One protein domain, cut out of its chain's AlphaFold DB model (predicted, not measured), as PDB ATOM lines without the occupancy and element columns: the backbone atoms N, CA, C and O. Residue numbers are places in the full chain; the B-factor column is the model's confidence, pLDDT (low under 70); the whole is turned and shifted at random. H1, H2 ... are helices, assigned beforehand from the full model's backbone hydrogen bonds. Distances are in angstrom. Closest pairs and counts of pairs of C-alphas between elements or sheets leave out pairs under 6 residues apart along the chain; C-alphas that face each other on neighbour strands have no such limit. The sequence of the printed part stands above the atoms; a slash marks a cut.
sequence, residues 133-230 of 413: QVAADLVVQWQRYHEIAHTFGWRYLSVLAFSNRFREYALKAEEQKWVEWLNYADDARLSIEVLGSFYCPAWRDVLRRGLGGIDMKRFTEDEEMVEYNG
ATOM      1  N   GLN A 133      52.893  38.368  39.933       73.44
ATOM      2  CA  GLN A 133      51.865  38.194  40.946       73.44
ATOM      3  C   GLN A 133      50.696  39.136  40.677       73.44
ATOM      4  O   GLN A 133      49.557  38.695  40.686       73.44
ATOM      5  N   VAL A 134      50.977  40.399  40.338       75.25
ATOM      6  CA  VAL A 134      49.933  41.375  39.989       75.25
ATOM      7  C   VAL A 134      49.151  40.931  38.749       75.25
ATOM      8  O   VAL A 134      47.926  41.006  38.734       75.25
ATOM      9  N   ALA A 135      49.835  40.432  37.716       74.25
ATOM     10  CA  ALA A 135      49.177  39.917  36.518       74.25
ATOM     11  C   ALA A 135      48.327  38.669  36.812       74.25
ATOM     12  O   ALA A 135      47.190  38.588  36.354       74.25
ATOM     13  N   ALA A 136      48.844  37.718  37.594       79.06
ATOM     14  CA  ALA A 136      48.116  36.512  37.986       79.06
ATOM     15  C   ALA A 136      46.868  36.847  38.820       79.06
ATOM     16  O   ALA A 136      45.779  36.350  38.538       79.06
ATOM     17  N   ASP A 137      47.018  37.751  39.784       81.56
ATOM     18  CA  ASP A 137      45.954  38.279  40.633       81.56
ATOM     19  C   ASP A 137      44.836  38.926  39.795       81.56
ATOM     20  O   ASP A 137      43.651  38.632  39.978       81.56
ATOM     21  N   LEU A 138      45.206  39.751  38.811       79.94
ATOM     22  CA  LEU A 138      44.253  40.366  37.886       79.94
ATOM     23  C   LEU A 138      43.531  39.329  37.023       79.94
ATOM     24  O   LEU A 138      42.321  39.442  36.845       79.94
ATOM     25  N   VAL A 139      44.236  38.318  36.507       83.38
ATOM     26  CA  VAL A 139      43.620  37.247  35.705       83.38
ATOM     27  C   VAL A 139      42.572  36.492  36.523       83.38
ATOM     28  O   VAL A 139      41.454  36.303  36.045       83.38
ATOM     29  N   VAL A 140      42.889  36.125  37.768       87.06
ATOM     30  CA  VAL A 140      41.942  35.451  38.671       87.06
ATOM     31  C   VAL A 140      40.722  36.330  38.935       87.06
ATOM     32  O   VAL A 140      39.584  35.872  38.811       87.06
ATOM     33  N   GLN A 141      40.933  37.609  39.253       86.25
ATOM     34  CA  GLN A 141      39.839  38.542  39.511       86.25
ATOM     35  C   GLN A 141      38.932  38.718  38.282       86.25
ATOM     36  O   GLN A 141      37.707  38.689  38.411       86.25
ATOM     37  N   TRP A 142      39.513  38.841  37.087       84.75
ATOM     38  CA  TRP A 142      38.765  38.962  35.835       84.75
ATOM     39  C   TRP A 142      37.978  37.705  35.489       84.75
ATOM     40  O   TRP A 142      36.814  37.810  35.107       84.75
ATOM     41  N   GLN A 143      38.572  36.524  35.658       88.00
ATOM     42  CA  GLN A 143      37.882  35.257  35.430       88.00
ATOM     43  C   GLN A 143      36.644  35.131  36.329       88.00
ATOM     44  O   GLN A 143      35.578  34.721  35.877       88.00
ATOM     45  N   ARG A 144      36.762  35.569  37.581       93.56
ATOM     46  CA  ARG A 144      35.669  35.585  38.558       93.56
ATOM     47  C   ARG A 144      34.582  36.602  38.229       93.56
ATOM     48  O   ARG A 144      33.396  36.307  38.355       93.56
ATOM     49  N   TYR A 145      34.958  37.790  37.761       89.25
ATOM     50  CA  TYR A 145      33.992  38.775  37.269       89.25
ATOM     51  C   TYR A 145      33.247  38.264  36.041       89.25
ATOM     52  O   TYR A 145      32.026  38.373  35.982       89.25
ATOM     53  N   HIS A 146      33.966  37.654  35.102       83.38
ATOM     54  CA  HIS A 146      33.384  37.017  33.931       83.38
ATOM     55  C   HIS A 146      32.395  35.915  34.331       83.38
ATOM     56  O   HIS A 146      31.280  35.872  33.820       83.38
ATOM     57  N   GLU A 147      32.766  35.044  35.270       89.56
ATOM     58  CA  GLU A 147      31.892  33.984  35.775       89.56
ATOM     59  C   GLU A 147      30.595  34.538  36.383       89.56
ATOM     60  O   GLU A 147      29.511  34.041  36.074       89.56
ATOM     61  N   ILE A 148      30.681  35.606  37.177       90.75
ATOM     62  CA  ILE A 148      29.510  36.291  37.742       90.75
ATOM     63  C   ILE A 148      28.665  36.932  36.649       90.75
ATOM     64  O   ILE A 148      27.451  36.747  36.643       90.75
ATOM     65  N   ALA A 149      29.275  37.679  35.727       82.94
ATOM     66  CA  ALA A 149      28.549  38.329  34.641       82.94
ATOM     67  C   ALA A 149      27.813  37.303  33.773       82.94
ATOM     68  O   ALA A 149      26.661  37.518  33.408       82.94
ATOM     69  N   HIS A 150      28.449  36.166  33.496       80.88
ATOM     70  CA  HIS A 150      27.859  35.081  32.724       80.88
ATOM     71  C   HIS A 150      26.755  34.338  33.498       80.88
ATOM     72  O   HIS A 150      25.761  33.921  32.908       80.88
ATOM     73  N   THR A 151      26.912  34.144  34.811       83.25
ATOM     74  CA  THR A 151      25.965  33.356  35.622       83.25
ATOM     75  C   THR A 151      24.770  34.186  36.094       83.25
ATOM     76  O   THR A 151      23.628  33.741  35.996       83.25
ATOM     77  N   PHE A 152      25.019  35.404  36.575       82.88
ATOM     78  CA  PHE A 152      24.027  36.264  37.232       82.88
ATOM     79  C   PHE A 152      23.707  37.545  36.454       82.88
ATOM     80  O   PHE A 152      22.770  38.254  36.809       82.88
ATOM     81  N   GLY A 153      24.458  37.854  35.396       81.06
ATOM     82  CA  GLY A 153      24.282  39.060  34.595       81.06
ATOM     83  C   GLY A 153      25.161  40.236  35.036       81.06
ATOM     84  O   GLY A 153      25.652  40.328  36.167       81.06
ATOM     85  N   TRP A 154      25.347  41.189  34.122       77.19
ATOM     86  CA  TRP A 154      26.201  42.366  34.328       77.19
ATOM     87  C   TRP A 154      25.690  43.315  35.414       77.19
ATOM     88  O   TRP A 154      26.494  43.936  36.113       77.19
ATOM     89  N   ARG A 155      24.368  43.407  35.606       76.06
ATOM     90  CA  ARG A 155      23.761  44.183  36.699       76.06
ATOM     91  C   ARG A 155      24.260  43.702  38.054       76.06
ATOM     92  O   ARG A 155      24.750  44.501  38.849       76.06
ATOM     93  N   TYR A 156      24.180  42.397  38.283       83.50
ATOM     94  CA  TYR A 156      24.593  41.768  39.527       83.50
ATOM     95  C   TYR A 156      26.084  41.990  39.805       83.50
ATOM     96  O   TYR A 156      26.451  42.483  40.877       83.50
ATOM     97  N   LEU A 157      26.939  41.741  38.802       85.12
ATOM     98  CA  LEU A 157      28.369  42.039  38.899       85.12
ATOM     99  C   LEU A 157      28.613  43.501  39.268       85.12
ATOM    100  O   LEU A 157      29.451  43.777  40.111       85.12
ATOM    101  N   SER A 158      27.885  44.440  38.675       80.25
ATOM    102  CA  SER A 158      28.133  45.872  38.871       80.25
ATOM    103  C   SER A 158      27.772  46.355  40.270       80.25
ATOM    104  O   SER A 158      28.469  47.202  40.832       80.25
ATOM    105  N   VAL A 159      26.718  45.784  40.859       82.62
ATOM    106  CA  VAL A 159      26.366  46.013  42.264       82.62
ATOM    107  C   VAL A 159      27.480  45.506  43.176       82.62
ATOM    108  O   VAL A 159      27.965  46.242  44.037       82.62
ATOM    109  N   LEU A 160      27.923  44.265  42.967       86.38
ATOM    110  CA  LEU A 160      28.967  43.652  43.784       86.38
ATOM    111  C   LEU A 160      30.317  44.340  43.617       86.38
ATOM    112  O   LEU A 160      30.979  44.665  44.601       86.38
ATOM    113  N   ALA A 161      30.696  44.620  42.374       84.38
ATOM    114  CA  ALA A 161      31.938  45.275  42.009       84.38
ATOM    115  C   ALA A 161      32.038  46.679  42.592       84.38
ATOM    116  O   ALA A 161      33.146  47.191  42.641       84.38
ATOM    117  N   PHE A 162      30.952  47.290  43.081       81.31
ATOM    118  CA  PHE A 162      31.009  48.543  43.832       81.31
ATOM    119  C   PHE A 162      31.597  48.370  45.246       81.31
ATOM    120  O   PHE A 162      32.264  49.273  45.758       81.31
ATOM    121  N   SER A 163      31.424  47.200  45.862       82.38
ATOM    122  CA  SER A 163      31.915  46.888  47.206       82.38
ATOM    123  C   SER A 163      33.416  46.580  47.216       82.38
ATOM    124  O   SER A 163      33.862  45.590  46.638       82.38
ATOM    125  N   ASN A 164      34.203  47.375  47.956       81.38
ATOM    126  CA  ASN A 164      35.632  47.108  48.207       81.38
ATOM    127  C   ASN A 164      35.871  45.680  48.716       81.38
ATOM    128  O   ASN A 164      36.747  44.981  48.217       81.38
ATOM    129  N   ARG A 165      35.049  45.230  49.674       87.88
ATOM    130  CA  ARG A 165      35.176  43.896  50.276       87.88
ATOM    131  C   ARG A 165      34.965  42.792  49.255       87.88
ATOM    132  O   ARG A 165      35.684  41.802  49.284       87.88
ATOM    133  N   PHE A 166      34.002  42.967  48.355       90.62
ATOM    134  CA  PHE A 166      33.790  42.007  47.283       90.62
ATOM    135  C   PHE A 166      34.975  41.996  46.314       90.62
ATOM    136  O   PHE A 166      35.448  40.921  45.969       90.62
ATOM    137  N   ARG A 167      35.506  43.162  45.916       89.06
ATOM    138  CA  ARG A 167      36.684  43.223  45.032       89.06
ATOM    139  C   ARG A 167      37.892  42.508  45.640       89.06
ATOM    140  O   ARG A 167      38.555  41.741  44.946       89.06
ATOM    141  N   GLU A 168      38.139  42.719  46.931       88.81
ATOM    142  CA  GLU A 168      39.188  42.019  47.678       88.81
ATOM    143  C   GLU A 168      38.918  40.517  47.806       88.81
ATOM    144  O   GLU A 168      39.840  39.719  47.655       88.81
ATOM    145  N   TYR A 169      37.668  40.122  48.062       93.50
ATOM    146  CA  TYR A 169      37.277  38.718  48.164       93.50
ATOM    147  C   TYR A 169      37.425  37.993  46.825       93.50
ATOM    148  O   TYR A 169      38.053  36.943  46.769       93.50
ATOM    149  N   ALA A 170      36.942  38.584  45.731       92.00
ATOM    150  CA  ALA A 170      37.115  38.055  44.383       92.00
ATOM    151  C   ALA A 170      38.595  37.877  44.032       92.00
ATOM    152  O   ALA A 170      38.946  36.930  43.342       92.00
ATOM    153  N   LEU A 171      39.478  38.730  44.552       90.00
ATOM    154  CA  LEU A 171      40.912  38.574  44.353       90.00
ATOM    155  C   LEU A 171      41.518  37.452  45.214       90.00
ATOM    156  O   LEU A 171      42.291  36.640  44.721       90.00
ATOM    157  N   LYS A 172      41.181  37.408  46.507       92.25
ATOM    158  CA  LYS A 172      41.910  36.609  47.509       92.25
ATOM    159  C   LYS A 172      41.248  35.287  47.887       92.25
ATOM    160  O   LYS A 172      41.866  34.489  48.587       92.25
ATOM    161  N   ALA A 173      39.988  35.066  47.515       94.31
ATOM    162  CA  ALA A 173      39.271  33.861  47.910       94.31
ATOM    163  C   ALA A 173      39.951  32.614  47.334       94.31
ATOM    164  O   ALA A 173      40.332  32.576  46.163       94.31
ATOM    165  N   GLU A 174      40.065  31.577  48.157       94.88
ATOM    166  CA  GLU A 174      40.413  30.235  47.701       94.88
ATOM    167  C   GLU A 174      39.305  29.696  46.791       94.88
ATOM    168  O   GLU A 174      38.131  30.014  46.983       94.88
ATOM    169  N   GLU A 175      39.664  28.849  45.831       92.31
ATOM    170  CA  GLU A 175      38.728  28.380  44.805       92.31
ATOM    171  C   GLU A 175      37.497  27.672  45.380       92.31
ATOM    172  O   GLU A 175      36.373  27.926  44.959       92.31
ATOM    173  N   GLN A 176      37.679  26.855  46.419       94.56
ATOM    174  CA  GLN A 176      36.555  26.201  47.086       94.56
ATOM    175  C   GLN A 176      35.587  27.218  47.709       94.56
ATOM    176  O   GLN A 176      34.375  27.106  47.534       94.56
ATOM    177  N   LYS A 177      36.115  28.235  48.401       95.06
ATOM    178  CA  LYS A 177      35.298  29.286  49.021       95.06
ATOM    179  C   LYS A 177      34.595  30.137  47.972       95.06
ATOM    180  O   LYS A 177      33.469  30.558  48.198       95.06
ATOM    181  N   TRP A 178      35.241  30.366  46.830       95.31
ATOM    182  CA  TRP A 178      34.630  31.049  45.698       95.31
ATOM    183  C   TRP A 178      33.414  30.282  45.164       95.31
ATOM    184  O   TRP A 178      32.344  30.867  45.028       95.31
ATOM    185  N   VAL A 179      33.536  28.966  44.963       93.44
ATOM    186  CA  VAL A 179      32.418  28.109  44.533       93.44
ATOM    187  C   VAL A 179      31.290  28.081  45.570       93.44
ATOM    188  O   VAL A 179      30.119  28.188  45.214       93.44
ATOM    189  N   GLU A 180      31.619  27.969  46.858       91.50
ATOM    190  CA  GLU A 180      30.630  28.055  47.943       91.50
ATOM    191  C   GLU A 180      29.909  29.411  47.941       91.50
ATOM    192  O   GLU A 180      28.684  29.468  48.069       91.50
ATOM    193  N   TRP A 181      30.657  30.497  47.733       94.56
ATOM    194  CA  TRP A 181      30.106  31.841  47.627       94.56
ATOM    195  C   TRP A 181      29.210  32.007  46.396       94.56
ATOM    196  O   TRP A 181      28.162  32.628  46.525       94.56
ATOM    197  N   LEU A 182      29.552  31.426  45.241       92.25
ATOM    198  CA  LEU A 182      28.703  31.468  44.044       92.25
ATOM    199  C   LEU A 182      27.340  30.812  44.280       92.25
ATOM    200  O   LEU A 182      26.330  31.351  43.838       92.25
ATOM    201  N   ASN A 183      27.292  29.695  45.010       88.06
ATOM    202  CA  ASN A 183      26.019  29.058  45.357       88.06
ATOM    203  C   ASN A 183      25.172  29.975  46.253       88.06
ATOM    204  O   ASN A 183      23.991  30.177  45.999       88.06
ATOM    205  N   TYR A 184      25.793  30.603  47.257       87.38
ATOM    206  CA  TYR A 184      25.105  31.578  48.108       87.38
ATOM    207  C   TYR A 184      24.649  32.825  47.330       87.38
ATOM    208  O   TYR A 184      23.582  33.382  47.586       87.38
ATOM    209  N   ALA A 185      25.473  33.284  46.391       87.25
ATOM    210  CA  ALA A 185      25.205  34.430  45.534       87.25
ATOM    211  C   ALA A 185      23.989  34.187  44.628       87.25
ATOM    212  O   ALA A 185      23.203  35.117  44.434       87.25
ATOM    213  N   ASP A 186      23.820  32.958  44.137       84.44
ATOM    214  CA  ASP A 186      22.654  32.526  43.362       84.44
ATOM    215  C   ASP A 186      21.376  32.581  44.214       84.44
ATOM    216  O   ASP A 186      20.415  33.263  43.853       84.44
ATOM    217  N   ASP A 187      21.415  31.998  45.418       75.31
ATOM    218  CA  ASP A 187      20.296  32.026  46.374       75.31
ATOM    219  C   ASP A 187      19.904  33.461  46.781       75.31
ATOM    220  O   ASP A 187      18.740  33.759  47.059       75.31
ATOM    221  N   ALA A 188      20.880  34.372  46.828       79.25
ATOM    222  CA  ALA A 188      20.700  35.773  47.201       79.25
ATOM    223  C   ALA A 188      20.594  36.723  45.998       79.25
ATOM    224  O   ALA A 188      20.659  37.947  46.186       79.25
ATOM    225  N   ARG A 189      20.452  36.192  44.770       81.06
ATOM    226  CA  ARG A 189      20.606  36.970  43.534       81.06
ATOM    227  C   ARG A 189      19.761  38.241  43.552       81.06
ATOM    228  O   ARG A 189      20.254  39.360  43.406       81.06
ATOM    229  N   LEU A 190      18.472  38.050  43.788       70.19
ATOM    230  CA  LEU A 190      17.479  39.107  43.722       70.19
ATOM    231  C   LEU A 190      17.634  40.133  44.842       70.19
ATOM    232  O   LEU A 190      17.553  41.335  44.601       70.19
ATOM    233  N   SER A 191      17.928  39.671  46.055       74.94
ATOM    234  CA  SER A 191      18.133  40.532  47.217       74.94
ATOM    235  C   SER A 191      19.293  41.504  46.984       74.94
ATOM    236  O   SER A 191      19.199  42.686  47.318       74.94
ATOM    237  N   ILE A 192      20.369  41.035  46.347       80.00
ATOM    238  CA  ILE A 192      21.526  41.862  45.985       80.00
ATOM    239  C   ILE A 192      21.171  42.856  44.877       80.00
ATOM    240  O   ILE A 192      21.549  44.023  44.977       80.00
ATOM    241  N   GLU A 193      20.416  42.458  43.851       75.25
ATOM    242  CA  GLU A 193      19.982  43.388  42.798       75.25
ATOM    243  C   GLU A 193      19.070  44.499  43.341       75.25
ATOM    244  O   GLU A 193      19.232  45.674  42.985       75.25
ATOM    245  N   VAL A 194      18.140  44.147  44.235       70.75
ATOM    246  CA  VAL A 194      17.269  45.095  44.941       70.75
ATOM    247  C   VAL A 194      18.120  46.057  45.768       70.75
ATOM    248  O   VAL A 194      18.024  47.272  45.589       70.75
ATOM    249  N   LEU A 195      19.029  45.535  46.596       72.19
ATOM    250  CA  LEU A 195      19.941  46.345  47.405       72.19
ATOM    251  C   LEU A 195      20.797  47.292  46.567       72.19
ATOM    252  O   LEU A 195      20.903  48.477  46.884       72.19
ATOM    253  N   GLY A 196      21.379  46.798  45.479       72.06
ATOM    254  CA  GLY A 196      22.181  47.606  44.574       72.06
ATOM    255  C   GLY A 196      21.395  48.732  43.918       72.06
ATOM    256  O   GLY A 196      21.933  49.815  43.695       72.06
ATOM    257  N   SER A 197      20.108  48.508  43.658       68.38
ATOM    258  CA  SER A 197      19.217  49.521  43.090       68.38
ATOM    259  C   SER A 197      18.933  50.663  44.069       68.38
ATOM    260  O   SER A 197      18.824  51.804  43.626       68.38
ATOM    261  N   PHE A 198      18.883  50.379  45.377       65.94
ATOM    262  CA  PHE A 198      18.702  51.392  46.424       65.94
ATOM    263  C   PHE A 198      20.002  52.098  46.815       65.94
ATOM    264  O   PHE A 198      20.051  53.324  46.877       65.94
ATOM    265  N   TYR A 199      21.057  51.333  47.098       65.94
ATOM    266  CA  TYR A 199      22.279  51.861  47.708       65.94
ATOM    267  C   TYR A 199      23.306  52.369  46.710       65.94
ATOM    268  O   TYR A 199      24.182  53.152  47.074       65.94
ATOM    269  N   CYS A 200      23.230  51.920  45.462       65.88
ATOM    270  CA  CYS A 200      24.217  52.276  44.462       65.88
ATOM    271  C   CYS A 200      23.563  52.641  43.128       65.88
ATOM    272  O   CYS A 200      23.911  52.062  42.111       65.88
ATOM    273  N   PRO A 201      22.660  53.632  43.043       65.06
ATOM    274  CA  PRO A 201      22.081  54.019  41.750       65.06
ATOM    275  C   PRO A 201      23.154  54.325  40.680       65.06
ATOM    276  O   PRO A 201      22.919  54.088  39.492       65.06
ATOM    277  N   ALA A 202      24.349  54.742  41.123       66.69
ATOM    278  CA  ALA A 202      25.544  54.999  40.324       66.69
ATOM    279  C   ALA A 202      26.276  53.749  39.781       66.69
ATOM    280  O   ALA A 202      27.186  53.914  38.967       66.69
ATOM    281  N   TRP A 203      25.916  52.505  40.144       67.50
ATOM    282  CA  TRP A 203      26.513  51.306  39.514       67.50
ATOM    283  C   TRP A 203      26.287  51.310  37.996       67.50
ATOM    284  O   TRP A 203      27.131  50.847  37.230       67.50
ATOM    285  N   ARG A 204      25.194  51.938  37.547       66.06
ATOM    286  CA  ARG A 204      24.899  52.183  36.130       66.06
ATOM    287  C   ARG A 204      25.922  53.101  35.470       66.06
ATOM    288  O   ARG A 204      26.290  52.875  34.325       66.06
ATOM    289  N   ASP A 205      26.411  54.105  36.191       64.44
ATOM    290  CA  ASP A 205      27.460  55.002  35.700       64.44
ATOM    291  C   ASP A 205      28.827  54.311  35.679       64.44
ATOM    292  O   ASP A 205      29.686  54.664  34.872       64.44
ATOM    293  N   VAL A 206      29.053  53.328  36.557       63.91
ATOM    294  CA  VAL A 206      30.249  52.473  36.511       63.91
ATOM    295  C   VAL A 206      30.216  51.580  35.270       63.91
ATOM    296  O   VAL A 206      31.190  51.586  34.523       63.91
ATOM    297  N   LEU A 207      29.091  50.912  34.983       65.31
ATOM    298  CA  LEU A 207      28.909  50.165  33.729       65.31
ATOM    299  C   LEU A 207      29.066  51.055  32.504       65.31
ATOM    300  O   LEU A 207      29.843  50.736  31.614       65.31
ATOM    301  N   ARG A 208      28.373  52.199  32.476       65.44
ATOM    302  CA  ARG A 208      28.408  53.123  31.337       65.44
ATOM    303  C   ARG A 208      29.826  53.611  31.044       65.44
ATOM    304  O   ARG A 208      30.198  53.731  29.883       65.44
ATOM    305  N   ARG A 209      30.620  53.890  32.086       65.19
ATOM    306  CA  ARG A 209      32.028  54.292  31.939       65.19
ATOM    307  C   ARG A 209      32.926  53.128  31.529       65.19
ATOM    308  O   ARG A 209      33.794  53.325  30.690       65.19
ATOM    309  N   GLY A 210      32.718  51.938  32.094       62.59
ATOM    310  CA  GLY A 210      33.515  50.749  31.777       62.59
ATOM    311  C   GLY A 210      33.274  50.206  30.367       62.59
ATOM    312  O   GLY A 210      34.202  49.703  29.746       62.59
ATOM    313  N   LEU A 211      32.053  50.350  29.846       61.31
ATOM    314  CA  LEU A 211      31.642  49.860  28.528       61.31
ATOM    315  C   LEU A 211      31.914  50.844  27.378       61.31
ATOM    316  O   LEU A 211      31.576  50.541  26.242       61.31
ATOM    317  N   GLY A 212      32.502  52.017  27.644       53.22
ATOM    318  CA  GLY A 212      33.125  52.873  26.627       53.22
ATOM    319  C   GLY A 212      32.342  53.075  25.321       53.22
ATOM    320  O   GLY A 212      32.792  52.648  24.264       53.22
ATOM    321  N   GLY A 213      31.191  53.752  25.370       57.78
ATOM    322  CA  GLY A 213      30.442  54.132  24.161       57.78
ATOM    323  C   GLY A 213      29.536  53.044  23.573       57.78
ATOM    324  O   GLY A 213      28.856  53.310  22.582       57.78
ATOM    325  N   ILE A 214      29.464  51.858  24.187       59.00
ATOM    326  CA  ILE A 214      28.427  50.874  23.864       59.00
ATOM    327  C   ILE A 214      27.057  51.443  24.258       59.00
ATOM    328  O   ILE A 214      26.881  51.972  25.362       59.00
ATOM    329  N   ASP A 215      26.088  51.346  23.343       60.34
ATOM    330  CA  ASP A 215      24.726  51.814  23.578       60.34
ATOM    331  C   ASP A 215      24.088  51.023  24.727       60.34
ATOM    332  O   ASP A 215      23.705  49.858  24.589       60.34
ATOM    333  N   MET A 216      23.981  51.682  25.882       57.28
ATOM    334  CA  MET A 216      23.386  51.126  27.095       57.28
ATOM    335  C   MET A 216      21.936  50.701  26.887       57.28
ATOM    336  O   MET A 216      21.467  49.867  27.656       57.28
ATOM    337  N   LYS A 217      21.254  51.217  25.852       57.50
ATOM    338  CA  LYS A 217      19.911  50.779  25.477       57.50
ATOM    339  C   LYS A 217      19.820  49.265  25.363       57.50
ATOM    340  O   LYS A 217      18.952  48.687  25.995       57.50
ATOM    341  N   ARG A 218      20.798  48.594  24.745       55.00
ATOM    342  CA  ARG A 218      20.829  47.120  24.665       55.00
ATOM    343  C   ARG A 218      20.872  46.402  26.020       55.00
ATOM    344  O   ARG A 218      20.392  45.284  26.118       55.00
ATOM    345  N   PHE A 219      21.432  47.025  27.057       53.06
ATOM    346  CA  PHE A 219      21.497  46.460  28.411       53.06
ATOM    347  C   PHE A 219      20.321  46.879  29.301       53.06
ATOM    348  O   PHE A 219      20.138  46.314  30.376       53.06
ATOM    349  N   THR A 220      19.560  47.895  28.890       50.53
ATOM    350  CA  THR A 220      18.427  48.444  29.649       50.53
ATOM    351  C   THR A 220      17.067  48.182  29.002       50.53
ATOM    352  O   THR A 220      16.060  48.384  29.670       50.53
ATOM    353  N   GLU A 221      17.021  47.789  27.724       48.22
ATOM    354  CA  GLU A 221      15.788  47.566  26.951       48.22
ATOM    355  C   GLU A 221      15.250  46.127  27.075       48.22
ATOM    356  O   GLU A 221      14.035  45.960  27.016       48.22
ATOM    357  N   ASP A 222      16.102  45.117  27.309       43.28
ATOM    358  CA  ASP A 222      15.695  43.693  27.287       43.28
ATOM    359  C   ASP A 222      15.413  43.047  28.655       43.28
ATOM    360  O   ASP A 222      14.871  41.944  28.714       43.28
ATOM    361  N   GLU A 223      15.705  43.701  29.775       44.94
ATOM    362  CA  GLU A 223      15.321  43.179  31.086       44.94
ATOM    363  C   GLU A 223      14.662  44.290  31.866       44.94
ATOM    364  O   GLU A 223      15.318  45.265  32.231       44.94
ATOM    365  N   GLU A 224      13.351  44.111  32.062       43.31
ATOM    366  CA  GLU A 224      12.526  44.727  33.087       43.31
ATOM    367  C   GLU A 224      13.400  45.552  34.037       43.31
ATOM    368  O   GLU A 224      13.950  45.069  35.035       43.31
ATOM    369  N   MET A 225      13.472  46.862  33.763       40.31
ATOM    370  CA  MET A 225      13.267  47.779  34.864       40.31
ATOM    371  C   MET A 225      12.054  47.183  35.549       40.31
ATOM    372  O   MET A 225      10.934  47.282  35.053       40.31
ATOM    373  N   VAL A 226      12.292  46.448  36.630       44.19
ATOM    374  CA  VAL A 226      11.303  46.304  37.661       44.19
ATOM    375  C   VAL A 226      11.077  47.757  38.018       44.19
ATOM    376  O   VAL A 226      11.856  48.334  38.778       44.19
ATOM    377  N   GLU A 227      10.148  48.391  37.299       37.94
ATOM    378  CA  GLU A 227       9.686  49.726  37.565       37.94
ATOM    379  C   GLU A 227       9.175  49.579  38.972       37.94
ATOM    380  O   GLU A 227       8.137  48.973  39.253       37.94
ATOM    381  N   TYR A 228      10.038  49.988  39.883       39.97
ATOM    382  CA  TYR A 228       9.808  49.892  41.289       39.97
ATOM    383  C   TYR A 228       8.862  51.051  41.603       39.97
ATOM    384  O   TYR A 228       9.232  52.094  42.125       39.97
ATOM    385  N   ASN A 229       7.616  50.864  41.178       39.72
ATOM    386  CA  ASN A 229       6.469  51.709  41.481       39.72
ATOM    387  C   ASN A 229       5.814  51.246  42.797       39.72
ATOM    388  O   ASN A 229       4.823  51.814  43.247       39.72
ATOM    389  N   GLY A 230       6.347  50.175  43.392       40.97
ATOM    390  CA  GLY A 230       5.855  49.544  44.602       40.97
ATOM    391  C   GLY A 230       6.648  49.933  45.853       40.97
ATOM    392  O   GLY A 230       7.795  50.337  45.761       40.97
TER     393      GLY A 230
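AT A GLANCE: This is residues 133 to 230 of the 413 residues of the protein "SET domain-containing protein" of Morchella conica CCBAS932 (UniProt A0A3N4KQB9). Look for a small body of crossed helices around one short helix: H2 lies in the middle, and the end of the long helix H1, then H3, H5 and H6, touch it from different sides. H4 runs beside H1 in the same direction without clearly touching it, while the loop from H6 to H7, H7 itself and the tail after it lie at the edge of the body. The printed part has 98 residues with seven named helices, H1 to H7 in that order, and no named strand; the class is all helix, and the helices that touch are mostly crossed. The whole is compact, with a radius of gyration of the C-alphas of 14.1 A and spans of 43 by 31 by 21 A.

HOW THE PARTS SIT: Begin with H1, residues 133 to 152, the longest helix. With residues 145 to 149 alone it touches H2, residues 154 to 162; this helical hairpin has a steep tilt of 44 degrees, opposite ways, and its closest C-alphas, Ala 149 and Leu 157, are 5.7 A apart. With residues 137 to 145 alone H1 touches H3, residues 164 to 172, at a steep tilt of 68 degrees, only just short of about perpendicular; the closest C-alphas, Gln 141 and Leu 171, are 5.0 A apart. H2 is the hub. It touches H3 only at the corner, and only just, with 3 pairs of C-alphas within 8 A, the closest being Ala 161 and Arg 167 at 6.0 A. It touches H5, residues 189 to 199, at a steep tilt of 57 degrees, the same way, with the C-alphas of Val 159 and Gly 196 closest at 5.0 A. It touches H6, residues 203 to 210, about perpendicular at 83 degrees, with the C-alphas of Ser 158 and Trp 203 closest at 5.7 A. H4, residues 175 to 187, is close to H1 but not clearly touching, at a shallow tilt of 26 degrees, the same way; the C-alphas of Phe 152 and Asp 186 are closest at 7.3 A. H4 and H5 meet only through their link. H7, residues 217 to 220, touches no helix. In H1 to H6 every O i to N i+4 pair is within hydrogen-bond range; H7 is too short for such a pair.

IN THESE COORDINATES: Find C-alpha 133 at (51.865, 38.194, 40.946); from there H1 runs 28.2 A to C-alpha 152 at (24.027, 36.264, 37.232). H2 and H3 each measure 12.3 A, H4 18.9 A, H5 15.6 A, H6 10.4 A and H7 5.0 A, ending at C-alpha 220 at (18.427, 48.444, 29.649).

THE WHOLE: Gln 133 and Gly 230 have the two C-alphas farthest apart, at 47.5 A. The printed part has no cut; no link is long, and that from H6 to H7 is short while the others are tight. Residues 209 to 215, of which 209 and 210 belong to H6, stand free. The mean pLDDT of the printed part is 74.7, and residues 197 to 230 are under 70.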